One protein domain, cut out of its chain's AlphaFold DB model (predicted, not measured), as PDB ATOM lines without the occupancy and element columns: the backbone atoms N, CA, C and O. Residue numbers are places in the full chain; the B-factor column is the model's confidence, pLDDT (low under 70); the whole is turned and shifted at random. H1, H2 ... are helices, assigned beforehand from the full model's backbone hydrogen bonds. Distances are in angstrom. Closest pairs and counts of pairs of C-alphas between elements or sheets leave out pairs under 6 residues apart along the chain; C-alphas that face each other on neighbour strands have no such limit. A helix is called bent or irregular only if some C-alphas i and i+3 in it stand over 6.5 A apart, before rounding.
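AT A GLANCE: This is residues 4 to 60 of the 844 residues of an uncharacterized protein of Scytalidium sp. 3C (UniProt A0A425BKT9). Two long helices, H1 and H3, pass each other aslant, near but without meeting, and the short helix H2 sits between them as a spacer, packed on residues 40 to 46 of H3 and beside residues 8 to 12 of H1. A long link, residues 21 to 31, folds back from the end of H1 to H2, and a tight turn then leads into H3. The printed part has 57 residues with three named helices, in the order H1, H2, H3, and no named strand; the class is all helix, with 41 of the 57 residues in the helices. The whole is compact, with a radius of gyration of the C-alphas of 11.4 A, and the C-alphas span 33 by 23 by 19 A.

IN THESE COORDINATES: The longest helix is H3, residues 40 to 58, which measures 26.2 A from its first to its last C-alpha. It begins at C-alpha 40, at (37.696, 13.487, 34.386), and ends at C-alpha 58, at (29.490, -8.511, 22.713). H2 is residues 32 to 36, five residues, 6.3 A from first to last C-alpha. H1 is residues 4 to 20, 25.5 A long, with C-alpha 4 at (53.961, 1.814, 41.317). H1 is irregular, but only just: C-alphas 4 and 7 are 6.8 A apart.

HOW THE PARTS SIT: H3 touches H2 with residues 40 to 46 alone. H2 and H3 have 10 pairs of C-alphas within 8 A, and the closest are those of Asp 34 and Gly 42, 3.9 A apart. H2 and H1 only just touch, with 3 pairs of C-alphas within 8 A. Here H1 takes part with residues 8 to 12 alone, and the closest C-alphas are those of Phe 12 and Leu 32, 7.0 A apart. H1 and H3 are near each other, with 7 pairs of C-alphas within 10 A and no pair within 8 A. In H2 every O i to N i+4 pair of the backbone is within hydrogen-bond range; in H1 12 of 13 pairs are, and in H3 14 of 15.

THE WHOLE: The two C-alphas farthest apart are those of Ala 4 and Glu 59, 34.9 A. The first and last printed C-alphas, of Ala 4 and Lys 60, are 34.0 A apart. The printed part runs from residue 4 to residue 60 and has no cut. The link from H1 to H2 is long, with 11 residues, and the link from H2 to H3 is tight, with 3. The mean pLDDT of the printed part is 82.0, and residue 4 is the one printed residue under 70.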
ATOM      1  N   ALA A   4      54.609   0.612  41.842       67.38
ATOM      2  CA  ALA A   4      53.961   1.814  41.317       67.38
ATOM      3  C   ALA A   4      54.041   1.960  39.780       67.38
ATOM      4  O   ALA A   4      53.313   2.759  39.191       67.38
ATOM      5  N   LYS A   5      54.908   1.190  39.105       76.25
ATOM      6  CA  LYS A   5      55.002   1.156  37.635       76.25
ATOM      7  C   LYS A   5      54.166   0.036  36.999       76.25
ATOM      8  O   LYS A   5      53.931   0.103  35.794       76.25
ATOM      9  N   LYS A   6      53.669  -0.943  37.773       81.00
ATOM     10  CA  LYS A   6      52.767  -2.009  37.287       81.00
ATOM     11  C   LYS A   6      51.491  -1.457  36.614       81.00
ATOM     12  O   LYS A   6      51.281  -1.811  35.454       81.00
ATOM     13  N   PRO A   7      50.672  -0.579  37.240       83.00
ATOM     14  CA  PRO A   7      49.415  -0.129  36.631       83.00
ATOM     15  C   PRO A   7      49.642   0.699  35.360       83.00
ATOM     16  O   PRO A   7      48.970   0.473  34.357       83.00
ATOM     17  N   LYS A   8      50.647   1.590  35.346       83.12
ATOM     18  CA  LYS A   8      50.978   2.387  34.151       83.12
ATOM     19  C   LYS A   8      51.441   1.515  32.976       83.12
ATOM     20  O   LYS A   8      51.106   1.806  31.833       83.12
ATOM     21  N   PHE A   9      52.150   0.416  33.247       84.06
ATOM     22  CA  PHE A   9      52.552  -0.553  32.222       84.06
ATOM     23  C   PHE A   9      51.389  -1.430  31.729       84.06
ATOM     24  O   PHE A   9      51.315  -1.724  30.538       84.06
ATOM     25  N   ALA A  10      50.457  -1.811  32.610       86.62
ATOM     26  CA  ALA A  10      49.240  -2.528  32.224       86.62
ATOM     27  C   ALA A  10      48.343  -1.669  31.313       86.62
ATOM     28  O   ALA A  10      47.951  -2.118  30.237       86.62
ATOM     29  N   ALA A  11      48.114  -0.405  31.684       85.62
ATOM     30  CA  ALA A  11      47.393   0.563  30.858       85.62
ATOM     31  C   ALA A  11      48.068   0.803  29.497       85.62
ATOM     32  O   ALA A  11      47.395   0.822  28.471       85.62
ATOM     33  N   PHE A  12      49.403   0.920  29.464       86.00
ATOM     34  CA  PHE A  12      50.143   1.058  28.207       86.00
ATOM     35  C   PHE A  12      49.972  -0.169  27.295       86.00
ATOM     36  O   PHE A  12      49.777  -0.013  26.094       86.00
ATOM     37  N   LYS A  13      49.971  -1.388  27.854       86.69
ATOM     38  CA  LYS A  13      49.677  -2.610  27.085       86.69
ATOM     39  C   LYS A  13      48.236  -2.672  26.577       86.69
ATOM     40  O   LYS A  13      48.016  -3.164  25.474       86.69
ATOM     41  N   PHE A  14      47.264  -2.175  27.344       88.19
ATOM     42  CA  PHE A  14      45.874  -2.074  26.888       88.19
ATOM     43  C   PHE A  14      45.743  -1.088  25.717       88.19
ATOM     44  O   PHE A  14      45.176  -1.437  24.686       88.19
ATOM     45  N   TYR A  15      46.356   0.095  25.828       86.12
ATOM     46  CA  TYR A  15      46.455   1.081  24.746       86.12
ATOM     47  C   TYR A  15      47.132   0.499  23.489       86.12
ATOM     48  O   TYR A  15      46.605   0.605  22.381       86.12
ATOM     49  N   GLU A  16      48.255  -0.205  23.652       85.31
ATOM     50  CA  GLU A  16      48.948  -0.891  22.554       85.31
ATOM     51  C   GLU A  16      48.057  -1.952  21.874       85.31
ATOM     52  O   GLU A  16      48.060  -2.057  20.645       85.31
ATOM     53  N   ALA A  17      47.260  -2.703  22.640       85.31
ATOM     54  CA  ALA A  17      46.297  -3.663  22.103       85.31
ATOM     55  C   ALA A  17      45.117  -2.983  21.379       85.31
ATOM     56  O   ALA A  17      44.691  -3.467  20.327       85.31
ATOM     57  N   CYS A  18      44.631  -1.843  21.877       84.38
ATOM     58  CA  CYS A  18      43.588  -1.048  21.223       84.38
ATOM     59  C   CYS A  18      44.022  -0.589  19.821       84.38
ATOM     60  O   CYS A  18      43.290  -0.789  18.850       84.38
ATOM     61  N   LEU A  19      45.250  -0.078  19.689       83.12
ATOM     62  CA  LEU A  19      45.804   0.320  18.392       83.12
ATOM     63  C   LEU A  19      46.122  -0.883  17.484       83.12
ATOM     64  O   LEU A  19      45.760  -0.888  16.310       83.12
ATOM     65  N   LYS A  20      46.809  -1.917  17.995       84.75
ATOM     66  CA  LYS A  20      47.349  -3.004  17.151       84.75
ATOM     67  C   LYS A  20      46.356  -4.126  16.841       84.75
ATOM     68  O   LYS A  20      46.438  -4.713  15.765       84.75
ATOM     69  N   VAL A  21      45.457  -4.451  17.772       80.62
ATOM     70  CA  VAL A  21      44.554  -5.614  17.679       80.62
ATOM     71  C   VAL A  21      43.129  -5.184  17.341       80.62
ATOM     72  O   VAL A  21      42.513  -5.772  16.454       80.62
ATOM     73  N   LEU A  22      42.615  -4.143  18.005       79.38
ATOM     74  CA  LEU A  22      41.274  -3.604  17.734       79.38
ATOM     75  C   LEU A  22      41.252  -2.570  16.596       79.38
ATOM     76  O   LEU A  22      40.180  -2.300  16.062       79.38
ATOM     77  N   LYS A  23      42.422  -2.063  16.176       81.00
ATOM     78  CA  LYS A  23      42.598  -1.076  15.094       81.00
ATOM     79  C   LYS A  23      41.846   0.242  15.323       81.00
ATOM     80  O   LYS A  23      41.396   0.870  14.367       81.00
ATOM     81  N   ILE A  24      41.732   0.666  16.583       80.69
ATOM     82  CA  ILE A  24      41.213   1.994  16.931       80.69
ATOM     83  C   ILE A  24      42.186   3.053  16.389       80.69
ATOM     84  O   ILE A  24      43.405   2.865  16.445       80.69
ATOM     85  N   SER A  25      41.659   4.156  15.850       79.88
ATOM     86  CA  SER A  25      42.473   5.288  15.399       79.88
ATOM     87  C   SER A  25      43.296   5.863  16.552       79.88
ATOM     88  O   SER A  25      42.824   5.956  17.685       79.88
ATOM     89  N   SER A  26      44.506   6.345  16.269       72.06
ATOM     90  CA  SER A  26      45.327   7.028  17.277       72.06
ATOM     91  C   SER A  26      44.739   8.363  17.753       72.06
ATOM     92  O   SER A  26      45.187   8.866  18.778       72.06
ATOM     93  N   GLY A  27      43.770   8.938  17.026       73.06
ATOM     94  CA  GLY A  27      43.013  10.121  17.462       73.06
ATOM     95  C   GLY A  27      41.835   9.801  18.389       73.06
ATOM     96  O   GLY A  27      41.515  10.605  19.260       73.06
ATOM     97  N   ASP A  28      41.249   8.608  18.245       75.88
ATOM     98  CA  ASP A  28      40.053   8.170  18.985       75.88
ATOM     99  C   ASP A  28      40.414   7.371  20.254       75.88
ATOM    100  O   ASP A  28      39.546   6.965  21.021       75.88
ATOM    101  N   CYS A  29      41.709   7.124  20.484       81.19
ATOM    102  CA  CYS A  29      42.218   6.361  21.618       81.19
ATOM    103  C   CYS A  29      42.769   7.285  22.721       81.19
ATOM    104  O   CYS A  29      43.542   8.202  22.448       81.19
ATOM    105  N   PHE A  30      42.417   7.012  23.982       85.75
ATOM    106  CA  PHE A  30      42.820   7.813  25.145       85.75
ATOM    107  C   PHE A  30      44.345   7.836  25.375       85.75
ATOM    108  O   PHE A  30      45.034   6.833  25.179       85.75
ATOM    109  N   ALA A  31      44.886   8.960  25.845       84.31
ATOM    110  CA  ALA A  31      46.291   9.083  26.231       84.31
ATOM    111  C   ALA A  31      46.547   8.532  27.646       84.31
ATOM    112  O   ALA A  31      45.661   8.513  28.494       84.31
ATOM    113  N   LEU A  32      47.788   8.163  27.985       83.06
ATOM    114  CA  LEU A  32      48.085   7.662  29.340       83.06
ATOM    115  C   LEU A  32      47.825   8.709  30.449       83.06
ATOM    116  O   LEU A  32      47.552   8.341  31.591       83.06
ATOM    117  N   ASN A  33      47.865  10.003  30.113       83.19
ATOM    118  CA  ASN A  33      47.469  11.092  31.013       83.19
ATOM    119  C   ASN A  33      45.943  11.232  31.160       83.19
ATOM    120  O   ASN A  33      45.506  11.774  32.164       83.19
ATOM    121  N   ASP A  34      45.142  10.707  30.229       82.19
ATOM    122  CA  ASP A  34      43.675  10.725  30.318       82.19
ATOM    123  C   ASP A  34      43.160   9.721  31.375       82.19
ATOM    124  O   ASP A  34      42.074   9.891  31.920       82.19
ATOM    125  N   LEU A  35      43.962   8.693  31.698       82.06
ATOM    126  CA  LEU A  35      43.675   7.685  32.734       82.06
ATOM    127  C   LEU A  35      44.368   7.966  34.081       82.06
ATOM    128  O   LEU A  35      43.821   7.642  35.130       82.06
ATOM    129  N   PHE A  36      45.584   8.526  34.075       80.38
ATOM    130  CA  PHE A  36      46.348   8.836  35.301       80.38
ATOM    131  C   PHE A  36      46.413  10.337  35.625       80.38
ATOM    132  O   PHE A  36      47.274  10.755  36.404       80.38
ATOM    133  N   GLY A  37      45.565  11.140  34.985       75.81
ATOM    134  CA  GLY A  37      45.428  12.571  35.229       75.81
ATOM    135  C   GLY A  37      44.597  12.882  36.473       75.81
ATOM    136  O   GLY A  37      44.066  11.997  37.138       75.81
ATOM    137  N   THR A  38      44.485  14.172  36.778       72.62
ATOM    138  CA  THR A  38      43.707  14.699  37.909       72.62
ATOM    139  C   THR A  38      42.393  15.351  37.463       72.62
ATOM    140  O   THR A  38      41.846  16.156  38.212       72.62
ATOM    141  N   ASP A  39      41.905  15.026  36.262       73.00
ATOM    142  CA  ASP A  39      40.719  15.585  35.592       73.00
ATOM    143  C   ASP A  39      39.929  14.457  34.892       73.00
ATOM    144  O   ASP A  39      40.517  13.604  34.222       73.00
ATOM    145  N   THR A  40      38.602  14.444  35.041       78.69
ATOM    146  CA  THR A  40      37.696  13.487  34.386       78.69
ATOM    147  C   THR A  40      37.472  13.755  32.896       78.69
ATOM    148  O   THR A  40      36.994  12.852  32.209       78.69
ATOM    149  N   THR A  41      37.834  14.925  32.345       73.94
ATOM    150  CA  THR A  41      37.673  15.196  30.896       73.94
ATOM    151  C   THR A  41      38.414  14.182  30.019       73.94
ATOM    152  O   THR A  41      37.884  13.741  28.998       73.94
ATOM    153  N   GLY A  42      39.608  13.751  30.440       77.00
ATOM    154  CA  GLY A  42      40.333  12.644  29.818       77.00
ATOM    155  C   GLY A  42      39.649  11.297  30.067       77.00
ATOM    156  O   GLY A  42      39.492  10.502  29.138       77.00
ATOM    157  N   PHE A  43      39.169  11.063  31.290       82.56
ATOM    158  CA  PHE A  43      38.552   9.796  31.690       82.56
ATOM    159  C   PHE A  43      37.316   9.431  30.850       82.56
ATOM    160  O   PHE A  43      37.116   8.256  30.555       82.56
ATOM    161  N   VAL A  44      36.549  10.417  30.364       81.31
ATOM    162  CA  VAL A  44      35.432  10.189  29.420       81.31
ATOM    163  C   VAL A  44      35.892   9.511  28.120       81.31
ATOM    164  O   VAL A  44      35.203   8.634  27.605       81.31
ATOM    165  N   LYS A  45      37.085   9.837  27.604       82.81
ATOM    166  CA  LYS A  45      37.657   9.124  26.445       82.81
ATOM    167  C   LYS A  45      38.050   7.692  26.801       82.81
ATOM    168  O   LYS A  45      37.958   6.799  25.962       82.81
ATOM    169  N   VAL A  46      38.500   7.465  28.038       86.06
ATOM    170  CA  VAL A  46      38.826   6.119  28.525       86.06
ATOM    171  C   VAL A  46      37.562   5.260  28.548       86.06
ATOM    172  O   VAL A  46      37.585   4.165  27.994       86.06
ATOM    173  N   THR A  47      36.449   5.752  29.105       85.00
ATOM    174  CA  THR A  47      35.172   5.017  29.090       85.00
ATOM    175  C   THR A  47      34.599   4.855  27.685       85.00
ATOM    176  O   THR A  47      34.107   3.775  27.385       85.00
ATOM    177  N   GLN A  48      34.738   5.830  26.781       85.12
ATOM    178  CA  GLN A  48      34.366   5.654  25.366       85.12
ATOM    179  C   GLN A  48      35.148   4.512  24.690       85.12
ATOM    180  O   GLN A  48      34.545   3.654  24.046       85.12
ATOM    181  N   VAL A  49      36.472   4.444  24.879       86.38
ATOM    182  CA  VAL A  49      37.297   3.344  24.344       86.38
ATOM    183  C   VAL A  49      36.964   2.011  25.014       86.38
ATOM    184  O   VAL A  49      36.910   0.990  24.333       86.38
ATOM    185  N   VAL A  50      36.724   1.990  26.329       87.56
ATOM    186  CA  VAL A  50      36.329   0.770  27.054       87.56
ATOM    187  C   VAL A  50      34.963   0.269  26.585       87.56
ATOM    188  O   VAL A  50      34.840  -0.924  26.328       87.56
ATOM    189  N   ASN A  51      33.979   1.147  26.387       86.62
ATOM    190  CA  ASN A  51      32.673   0.775  25.845       86.62
ATOM    191  C   ASN A  51      32.823   0.198  24.433       86.62
ATOM    192  O   ASN A  51      32.411  -0.932  24.214       86.62
ATOM    193  N   PHE A  52      33.565   0.855  23.533       84.94
ATOM    194  CA  PHE A  52      33.863   0.296  22.207       84.94
ATOM    195  C   PHE A  52      34.541  -1.091  22.275       84.94
ATOM    196  O   PHE A  52      34.281  -1.962  21.445       84.94
ATOM    197  N   VAL A  53      35.409  -1.336  23.266       85.56
ATOM    198  CA  VAL A  53      36.024  -2.657  23.501       85.56
ATOM    199  C   VAL A  53      34.988  -3.685  23.986       85.56
ATOM    200  O   VAL A  53      35.067  -4.844  23.571       85.56
ATOM    201  N   LEU A  54      34.032  -3.278  24.830       85.06
ATOM    202  CA  LEU A  54      32.929  -4.110  25.321       85.06
ATOM    203  C   LEU A  54      31.927  -4.433  24.203       85.06
ATOM    204  O   LEU A  54      31.655  -5.610  23.989       85.06
ATOM    205  N   ASP A  55      31.488  -3.447  23.420       84.94
ATOM    206  CA  ASP A  55      30.625  -3.625  22.243       84.94
ATOM    207  C   ASP A  55      31.262  -4.635  21.268       84.94
ATOM    208  O   ASP A  55      30.658  -5.625  20.849       84.94
ATOM    209  N   ARG A  56      32.565  -4.463  20.986       83.75
ATOM    210  CA  ARG A  56      33.355  -5.355  20.117       83.75
ATOM    211  C   ARG A  56      33.663  -6.723  20.744       83.75
ATOM    212  O   ARG A  56      34.223  -7.588  20.055       83.75
ATOM    213  N   ALA A  57      33.352  -6.924  22.023       83.19
ATOM    214  CA  ALA A  57      33.354  -8.218  22.700       83.19
ATOM    215  C   ALA A  57      31.948  -8.847  22.720       83.19
ATOM    216  O   ALA A  57      31.845 -10.066  22.564       83.19
ATOM    217  N   GLU A  58      30.879  -8.049  22.818       83.62
ATOM    218  CA  GLU A  58      29.490  -8.511  22.713       83.62
ATOM    219  C   GLU A  58      29.185  -9.037  21.306       83.62
ATOM    220  O   GLU A  58      28.738 -10.175  21.167       83.62
ATOM    221  N   GLU A  59      29.571  -8.297  20.257       84.50
ATOM    222  CA  GLU A  59      29.494  -8.739  18.851       84.50
ATOM    223  C   GLU A  59      30.181 -10.095  18.589       84.50
ATOM    224  O   GLU A  59      29.897 -10.765  17.597       84.50
ATOM    225  N   LYS A  60      31.128 -10.489  19.450       83.44
ATOM    226  CA  LYS A  60      31.885 -11.746  19.351       83.44
ATOM    227  C   LYS A  60      31.390 -12.828  20.314       83.44
ATOM    228  O   LYS A  60      31.979 -13.905  20.342       83.44
TER     229      LYS A  60